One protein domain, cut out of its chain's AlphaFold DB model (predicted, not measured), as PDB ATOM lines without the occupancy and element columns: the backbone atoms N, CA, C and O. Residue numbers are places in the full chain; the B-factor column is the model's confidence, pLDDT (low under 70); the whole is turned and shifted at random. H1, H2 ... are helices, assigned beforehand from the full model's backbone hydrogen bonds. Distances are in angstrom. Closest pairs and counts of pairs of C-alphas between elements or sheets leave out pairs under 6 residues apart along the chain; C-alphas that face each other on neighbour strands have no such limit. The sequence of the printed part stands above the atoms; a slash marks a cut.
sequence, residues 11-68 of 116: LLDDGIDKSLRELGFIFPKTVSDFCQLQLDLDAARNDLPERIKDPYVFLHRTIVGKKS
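AT A GLANCE: This is residues 11 to 68 of the 116 residues of an uncharacterized protein of Dyadobacter sediminis (UniProt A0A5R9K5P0). What is the overall shape? The model is a long, drawn-out chain with no common core: the longest helix, H2, and H1 make a loose pair at one end, and a thin run of chain leads from H2 to two short helices, H3 and H4, and a tail without a named element. H1 meets H2 at a steep angle, and residues 41 to 55 stand free, with the end of H2 and the whole of H3 among them. What is it built of? The printed part has 58 residues with four named helices, H1, H2, H3 and H4 in that order, and no named strand, and its class is all helix. It is extended, with a radius of gyration of the C-alphas of 18.3 A and spans of 53 by 24 by 15 A, a rod in outline.

IN THESE COORDINATES: Where is the longest helix? H2 is residues 31 to 44, 19.9 A from first to last C-alpha, and its C-alpha 31 is at (151.996, 106.069, 131.345). Where are the others? H1, residues 14 to 22, is 12.4 A long and begins with C-alpha 14 at (135.417, 104.036, 133.607). H3, residues 50 to 53, is 5.2 A long. H4, residues 55 to 58, is 5.4 A long and ends with C-alpha 58 at (152.071, 113.179, 166.971).

HOW THE PARTS SIT: What touches H2? H1 touches H2, which meets it with residues 33 to 37 alone, and the closest C-alphas, those of Glu 22 and Leu 37, are 6.1 A apart. Their lines stand at a steep tilt of 47 degrees, and they run the same way. H2 is apart from H3 and from H4. How do H3 and H4 stand? They only just touch, with 3 pairs of C-alphas within 8 A, and only at the corner by their link; the closest C-alphas, those of Ile 52 and Phe 58, are 6.5 A apart. H1 is apart from both. What do the backbones show? In H1 and H2 every O i to N i+4 pair is within hydrogen-bond range, while H3 and H4 are too short for such a pair. The one O i to N i+3 pair is within range in H3, but not in H4.

THE WHOLE: How far does it reach? The two C-alphas farthest apart are those of Leu 11 and Ser 68, at 55.4 A. Is there a cut or a long link? The printed part has no cut. The links H2 to H3 and H3 to H4 are tight, and H1 to H2 is short. Where is confidence low? The mean pLDDT of the printed part is 72.9, and residues 11 to 12, 45 to 48, 50 to 55 and 57 to 68 are under 70.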
ATOM      1  N   LEU A  11     132.685  95.884 136.358       60.78
ATOM      2  CA  LEU A  11     131.792  96.217 137.474       60.78
ATOM      3  C   LEU A  11     131.814  97.710 137.832       60.78
ATOM      4  O   LEU A  11     130.910  98.197 138.512       60.78
ATOM      5  N   LEU A  12     132.859  98.427 137.424       64.50
ATOM      6  CA  LEU A  12     133.073  99.829 137.757       64.50
ATOM      7  C   LEU A  12     133.045 100.656 136.477       64.50
ATOM      8  O   LEU A  12     133.791 100.370 135.547       64.50
ATOM      9  N   ASP A  13     132.222 101.703 136.455       76.50
ATOM     10  CA  ASP A  13     132.254 102.689 135.376       76.50
ATOM     11  C   ASP A  13     133.676 103.250 135.209       76.50
ATOM     12  O   ASP A  13     134.358 103.533 136.201       76.50
ATOM     13  N   ASP A  14     134.091 103.501 133.962       75.31
ATOM     14  CA  ASP A  14     135.417 104.036 133.607       75.31
ATOM     15  C   ASP A  14     135.805 105.280 134.428       75.31
ATOM     16  O   ASP A  14     136.976 105.500 134.750       75.31
ATOM     17  N   GLY A  15     134.814 106.096 134.801       77.31
ATOM     18  CA  GLY A  15     135.005 107.266 135.658       77.31
ATOM     19  C   GLY A  15     135.402 106.910 137.094       77.31
ATOM     20  O   GLY A  15     136.299 107.539 137.651       77.31
ATOM     21  N   ILE A  16     134.782 105.881 137.680       82.75
ATOM     22  CA  ILE A  16     135.096 105.406 139.036       82.75
ATOM     23  C   ILE A  16     136.480 104.759 139.045       82.75
ATOM     24  O   ILE A  16     137.294 105.059 139.918       82.75
ATOM     25  N   ASP A  17     136.771 103.919 138.050       80.69
ATOM     26  CA  ASP A  17     138.066 103.249 137.910       80.69
ATOM     27  C   ASP A  17     139.208 104.275 137.751       80.69
ATOM     28  O   ASP A  17     140.278 104.145 138.352       80.69
ATOM     29  N   LYS A  18     138.957 105.369 137.019       79.75
ATOM     30  CA  LYS A  18     139.897 106.488 136.899       79.75
ATOM     31  C   LYS A  18     140.102 107.230 138.223       79.75
ATOM     32  O   LYS A  18     141.246 107.425 138.629       79.75
ATOM     33  N   SER A  19     139.031 107.603 138.924       81.88
ATOM     34  CA  SER A  19     139.152 108.301 140.211       81.88
ATOM     35  C   SER A  19     139.848 107.449 141.276       81.88
ATOM     36  O   SER A  19     140.659 107.959 142.043       81.88
ATOM     37  N   LEU A  20     139.592 106.139 141.315       82.38
ATOM     38  CA  LEU A  20     140.268 105.228 142.243       82.38
ATOM     39  C   LEU A  20     141.772 105.101 141.953       82.38
ATOM     40  O   LEU A  20     142.555 104.941 142.892       82.38
ATOM     41  N   ARG A  21     142.182 105.210 140.684       80.62
ATOM     42  CA  ARG A  21     143.599 105.304 140.304       80.62
ATOM     43  C   ARG A  21     144.239 106.612 140.750       80.62
ATOM     44  O   ARG A  21     145.306 106.571 141.351       80.62
ATOM     45  N   GLU A  22     143.593 107.749 140.495       78.12
ATOM     46  CA  GLU A  22     144.094 109.072 140.909       78.12
ATOM     47  C   GLU A  22     144.270 109.157 142.435       78.12
ATOM     48  O   GLU A  22     145.258 109.694 142.927       78.12
ATOM     49  N   LEU A  23     143.360 108.542 143.194       79.69
ATOM     50  CA  LEU A  23     143.436 108.455 144.655       79.69
ATOM     51  C   LEU A  23     144.450 107.411 145.170       79.69
ATOM     52  O   LEU A  23     144.659 107.310 146.379       79.69
ATOM     53  N   GLY A  24     145.069 106.625 144.285       77.00
ATOM     54  CA  GLY A  24     146.075 105.619 144.639       77.00
ATOM     55  C   GLY A  24     145.522 104.327 145.249       77.00
ATOM     56  O   GLY A  24     146.291 103.539 145.800       77.00
ATOM     57  N   PHE A  25     144.211 104.077 145.159       82.00
ATOM     58  CA  PHE A  25     143.604 102.808 145.586       82.00
ATOM     59  C   PHE A  25     143.819 101.685 144.567       82.00
ATOM     60  O   PHE A  25     143.793 100.508 144.930       82.00
ATOM     61  N   ILE A  26     144.031 102.044 143.297       82.00
ATOM     62  CA  ILE A  26     144.273 101.124 142.181       82.00
ATOM     63  C   ILE A  26     145.538 101.564 141.436       82.00
ATOM     64  O   ILE A  26     145.827 102.755 141.328       82.00
ATOM     65  N   PHE A  27     146.299 100.604 140.909       82.38
ATOM     66  CA  PHE A  27     147.514 100.890 140.148       82.38
ATOM     67  C   PHE A  27     147.216 101.603 138.812       82.38
ATOM     68  O   PHE A  27     146.241 101.256 138.137       82.38
ATOM     69  N   PRO A  28     148.061 102.568 138.393       83.19
ATOM     70  CA  PRO A  28     147.929 103.224 137.097       83.19
ATOM     71  C   PRO A  28     148.104 102.215 135.958       83.19
ATOM     72  O   PRO A  28     149.005 101.376 135.990       83.19
ATOM     73  N   LYS A  29     147.233 102.306 134.946       81.62
ATOM     74  CA  LYS A  29     147.234 101.401 133.786       81.62
ATOM     75  C   LYS A  29     148.062 101.965 132.634       81.62
ATOM     76  O   LYS A  29     148.701 101.208 131.906       81.62
ATOM     77  N   THR A  30     148.067 103.289 132.469       85.69
ATOM     78  CA  THR A  30     148.795 103.966 131.391       85.69
ATOM     79  C   THR A  30     149.938 104.830 131.918       85.69
ATOM     80  O   THR A  30     149.961 105.248 133.075       85.69
ATOM     81  N   VAL A  31     150.891 105.144 131.035       85.56
ATOM     82  CA  VAL A  31     151.996 106.069 131.345       85.56
ATOM     83  C   VAL A  31     151.465 107.466 131.685       85.56
ATOM     84  O   VAL A  31     152.012 108.129 132.559       85.56
ATOM     85  N   SER A  32     150.371 107.890 131.043       84.50
ATOM     86  CA  SER A  32     149.735 109.180 131.325       84.50
ATOM     87  C   SER A  32     149.199 109.249 132.755       84.50
ATOM     88  O   SER A  32     149.411 110.255 133.426       84.50
ATOM     89  N   ASP A  33     148.552 108.181 133.231       81.38
ATOM     90  CA  ASP A  33     148.035 108.112 134.604       81.38
ATOM     91  C   ASP A  33     149.178 108.197 135.620       81.38
ATOM     92  O   ASP A  33     149.083 108.906 136.620       81.38
ATOM     93  N   PHE A  34     150.288 107.509 135.338       85.44
ATOM     94  CA  PHE A  34     151.477 107.558 136.183       85.44
ATOM     95  C   PHE A  34     152.078 108.968 136.242       85.44
ATOM     96  O   PHE A  34     152.393 109.453 137.326       85.44
ATOM     97  N   CYS A  35     152.204 109.646 135.097       86.25
ATOM     98  CA  CYS A  35     152.709 111.017 135.052       86.25
ATOM     99  C   CYS A  35     151.815 111.984 135.837       86.25
ATOM    100  O   CYS A  35     152.339 112.829 136.558       86.25
ATOM    101  N   GLN A  36     150.491 111.848 135.733       84.81
ATOM    102  CA  GLN A  36     149.557 112.696 136.472       84.81
ATOM    103  C   GLN A  36     149.678 112.477 137.983       84.81
ATOM    104  O   GLN A  36     149.865 113.432 138.731       84.81
ATOM    105  N   LEU A  37     149.686 111.216 138.421       84.44
ATOM    106  CA  LEU A  37     149.839 110.870 139.832       84.44
ATOM    107  C   LEU A  37     151.184 111.350 140.397       84.44
ATOM    108  O   LEU A  37     151.254 111.810 141.534       84.44
ATOM    109  N   GLN A  38     152.256 111.288 139.604       84.12
ATOM    110  CA  GLN A  38     153.555 111.821 140.004       84.12
ATOM    111  C   GLN A  38     153.513 113.343 140.202       84.12
ATOM    112  O   GLN A  38     154.024 113.831 141.210       84.12
ATOM    113  N   LEU A  39     152.881 114.085 139.285       85.88
ATOM    114  CA  LEU A  39     152.710 115.536 139.413       85.88
ATOM    115  C   LEU A  39     151.896 115.903 140.659       85.88
ATOM    116  O   LEU A  39     152.278 116.817 141.392       85.88
ATOM    117  N   ASP A  40     150.818 115.167 140.924       82.00
ATOM    118  CA  ASP A  40     149.946 115.404 142.074       82.00
ATOM    119  C   ASP A  40     150.675 115.114 143.399       82.00
ATOM    120  O   ASP A  40     150.571 115.885 144.358       82.00
ATOM    121  N   LEU A  41     151.490 114.052 143.452       80.31
ATOM    122  CA  LEU A  41     152.328 113.738 144.612       80.31
ATOM    123  C   LEU A  41     153.439 114.768 144.831       80.31
ATOM    124  O   LEU A  41     153.684 115.163 145.972       80.31
ATOM    125  N   ASP A  42     154.107 115.214 143.768       81.25
ATOM    126  CA  ASP A  42     155.155 116.233 143.863       81.25
ATOM    127  C   ASP A  42     154.583 117.589 144.309       81.25
ATOM    128  O   ASP A  42     155.225 118.304 145.084       81.25
ATOM    129  N   ALA A  43     153.349 117.916 143.906       79.25
ATOM    130  CA  ALA A  43     152.618 119.075 144.412       79.25
ATOM    131  C   ALA A  43     152.258 118.921 145.902       79.25
ATOM    132  O   ALA A  43     152.521 119.826 146.698       79.25
ATOM    133  N   ALA A  44     151.726 117.762 146.303       72.12
ATOM    134  CA  ALA A  44     151.324 117.482 147.684       72.12
ATOM    135  C   ALA A  44     152.508 117.370 148.665       72.12
ATOM    136  O   ALA A  44     152.356 117.616 149.862       72.12
ATOM    137  N   ARG A  45     153.707 117.030 148.177       65.50
ATOM    138  CA  ARG A  45     154.918 116.853 148.995       65.50
ATOM    139  C   ARG A  45     155.358 118.126 149.728       65.50
ATOM    140  O   ARG A  45     156.067 118.030 150.731       65.50
ATOM    141  N   ASN A  46     154.946 119.299 149.252       63.84
ATOM    142  CA  ASN A  46     155.394 120.582 149.795       63.84
ATOM    143  C   ASN A  46     154.579 121.072 151.004       63.84
ATOM    144  O   ASN A  46     155.081 121.906 151.754       63.84
ATOM    145  N   ASP A  47     153.399 120.502 151.259       65.81
ATOM    146  CA  ASP A  47     152.485 120.949 152.319       65.81
ATOM    147  C   ASP A  47     152.361 119.930 153.457       65.81
ATOM    148  O   ASP A  47     151.269 119.560 153.892       65.81
ATOM    149  N   LEU A  48     153.497 119.474 153.997       65.31
ATOM    150  CA  LEU A  48     153.458 118.708 155.240       65.31
ATOM    151  C   LEU A  48     153.032 119.647 156.388       65.31
ATOM    152  O   LEU A  48     153.774 120.592 156.697       65.31
ATOM    153  N   PRO A  49     151.882 119.412 157.052       71.44
ATOM    154  CA  PRO A  49     151.414 120.283 158.121       71.44
ATOM    155  C   PRO A  49     152.480 120.392 159.209       71.44
ATOM    156  O   PRO A  49     153.075 119.387 159.603       71.44
ATOM    157  N   GLU A  50     152.712 121.594 159.744       68.56
ATOM    158  CA  GLU A  50     153.779 121.819 160.734       68.56
ATOM    159  C   GLU A  50     153.684 120.887 161.947       68.56
ATOM    160  O   GLU A  50     154.698 120.486 162.512       68.56
ATOM    161  N   ARG A  51     152.464 120.461 162.288       64.56
ATOM    162  CA  ARG A  51     152.179 119.510 163.370       64.56
ATOM    163  C   ARG A  51     152.810 118.127 163.170       64.56
ATOM    164  O   ARG A  51     152.984 117.421 164.155       64.56
ATOM    165  N   ILE A  52     153.135 117.739 161.934       67.06
ATOM    166  CA  ILE A  52     153.754 116.446 161.593       67.06
ATOM    167  C   ILE A  52     155.271 116.580 161.379       67.06
ATOM    168  O   ILE A  52     155.972 115.575 161.301       67.06
ATOM    169  N   LYS A  53     155.807 117.812 161.321       67.81
ATOM    170  CA  LYS A  53     157.261 118.043 161.238       67.81
ATOM    171  C   LYS A  53     157.981 117.588 162.506       67.81
ATOM    172  O   LYS A  53     159.127 117.154 162.432       67.81
ATOM    173  N   ASP A  54     157.311 117.682 163.654       69.31
ATOM    174  CA  ASP A  54     157.810 117.159 164.919       69.31
ATOM    175  C   ASP A  54     157.123 115.816 165.250       69.31
ATOM    176  O   ASP A  54     155.962 115.800 165.676       69.31
ATOM    177  N   PRO A  55     157.818 114.672 165.093       68.31
ATOM    178  CA  PRO A  55     157.245 113.356 165.368       68.31
ATOM    179  C   PRO A  55     156.847 113.179 166.840       68.31
ATOM    180  O   PRO A  55     156.011 112.330 167.153       68.31
ATOM    181  N   TYR A  56     157.396 113.980 167.758       70.50
ATOM    182  CA  TYR A  56     157.054 113.914 169.177       70.50
ATOM    183  C   TYR A  56     155.675 114.513 169.478       70.50
ATOM    184  O   TYR A  56     155.014 114.057 170.416       70.50
ATOM    185  N   VAL A  57     155.207 115.462 168.656       66.38
ATOM    186  CA  VAL A  57     153.869 116.067 168.769       66.38
ATOM    187  C   VAL A  57     152.785 115.046 168.421       66.38
ATOM    188  O   VAL A  57     151.797 114.928 169.142       66.38
ATOM    189  N   PHE A  58     152.993 114.250 167.369       64.12
ATOM    190  CA  PHE A  58     152.071 113.179 166.971       64.12
ATOM    191  C   PHE A  58     152.046 112.016 167.976       64.12
ATOM    192  O   PHE A  58     150.984 111.485 168.308       64.12
ATOM    193  N   LEU A  59     153.209 111.637 168.511       68.94
ATOM    194  CA  LEU A  59     153.343 110.489 169.409       68.94
ATOM    195  C   LEU A  59     152.808 110.729 170.831       68.94
ATOM    196  O   LEU A  59     152.940 109.835 171.667       68.94
ATOM    197  N   HIS A  60     152.245 111.911 171.129       60.38
ATOM    198  CA  HIS A  60     151.763 112.302 172.464       60.38
ATOM    199  C   HIS A  60     152.781 112.004 173.587       60.38
ATOM    200  O   HIS A  60     152.425 111.834 174.754       60.38
ATOM    201  N   ARG A  61     154.079 111.943 173.254       57.34
ATOM    202  CA  ARG A  61     155.160 111.783 174.227       57.34
ATOM    203  C   ARG A  61     155.503 113.164 174.743       57.34
ATOM    204  O   ARG A  61     156.440 113.800 174.277       57.34
ATOM    205  N   THR A  62     154.739 113.625 175.722       56.38
ATOM    206  CA  THR A  62     154.952 114.935 176.342       56.38
ATOM    207  C   THR A  62     156.314 115.080 177.012       56.38
ATOM    208  O   THR A  62     156.737 116.207 177.235       56.38
ATOM    209  N   ILE A  63     157.044 114.009 177.336       59.12
ATOM    210  CA  ILE A  63     158.313 114.150 178.053       59.12
ATOM    211  C   ILE A  63     159.264 113.009 177.697       59.12
ATOM    212  O   ILE A  63     159.277 111.968 178.344       59.12
ATOM    213  N   VAL A  64     160.141 113.227 176.723       56.00
ATOM    214  CA  VAL A  64     161.525 112.767 176.872       56.00
ATOM    215  C   VAL A  64     162.377 113.927 176.396       56.00
ATOM    216  O   VAL A  64     162.485 114.177 175.199       56.00
ATOM    217  N   GLY A  65     162.872 114.712 177.357       51.28
ATOM    218  CA  GLY A  65     163.664 115.908 177.095       51.28
ATOM    219  C   GLY A  65     164.749 115.634 176.063       51.28
ATOM    220  O   GLY A  65     165.256 114.516 176.007       51.28
ATOM    221  N   LYS A  66     165.057 116.663 175.263       50.25
ATOM    222  CA  LYS A  66     166.090 116.723 174.219       50.25
ATOM    223  C   LYS A  66     167.402 116.059 174.665       50.25
ATOM    224  O   LYS A  66     168.370 116.731 175.007       50.25
ATOM    225  N   LYS A  67     167.460 114.731 174.662       48.19
ATOM    226  CA  LYS A  67     168.710 113.996 174.673       48.19
ATOM    227  C   LYS A  67     169.183 114.099 173.244       48.19
ATOM    228  O   LYS A  67     168.556 113.555 172.339       48.19
ATOM    229  N   SER A  68     170.190 114.950 173.077       47.50
ATOM    230  CA  SER A  68     170.926 115.164 171.842       47.50
ATOM    231  C   SER A  68     170.959 113.879 171.017       47.50
ATOM    232  O   SER A  68     171.395 112.844 171.518       47.50
TER     233      SER A  68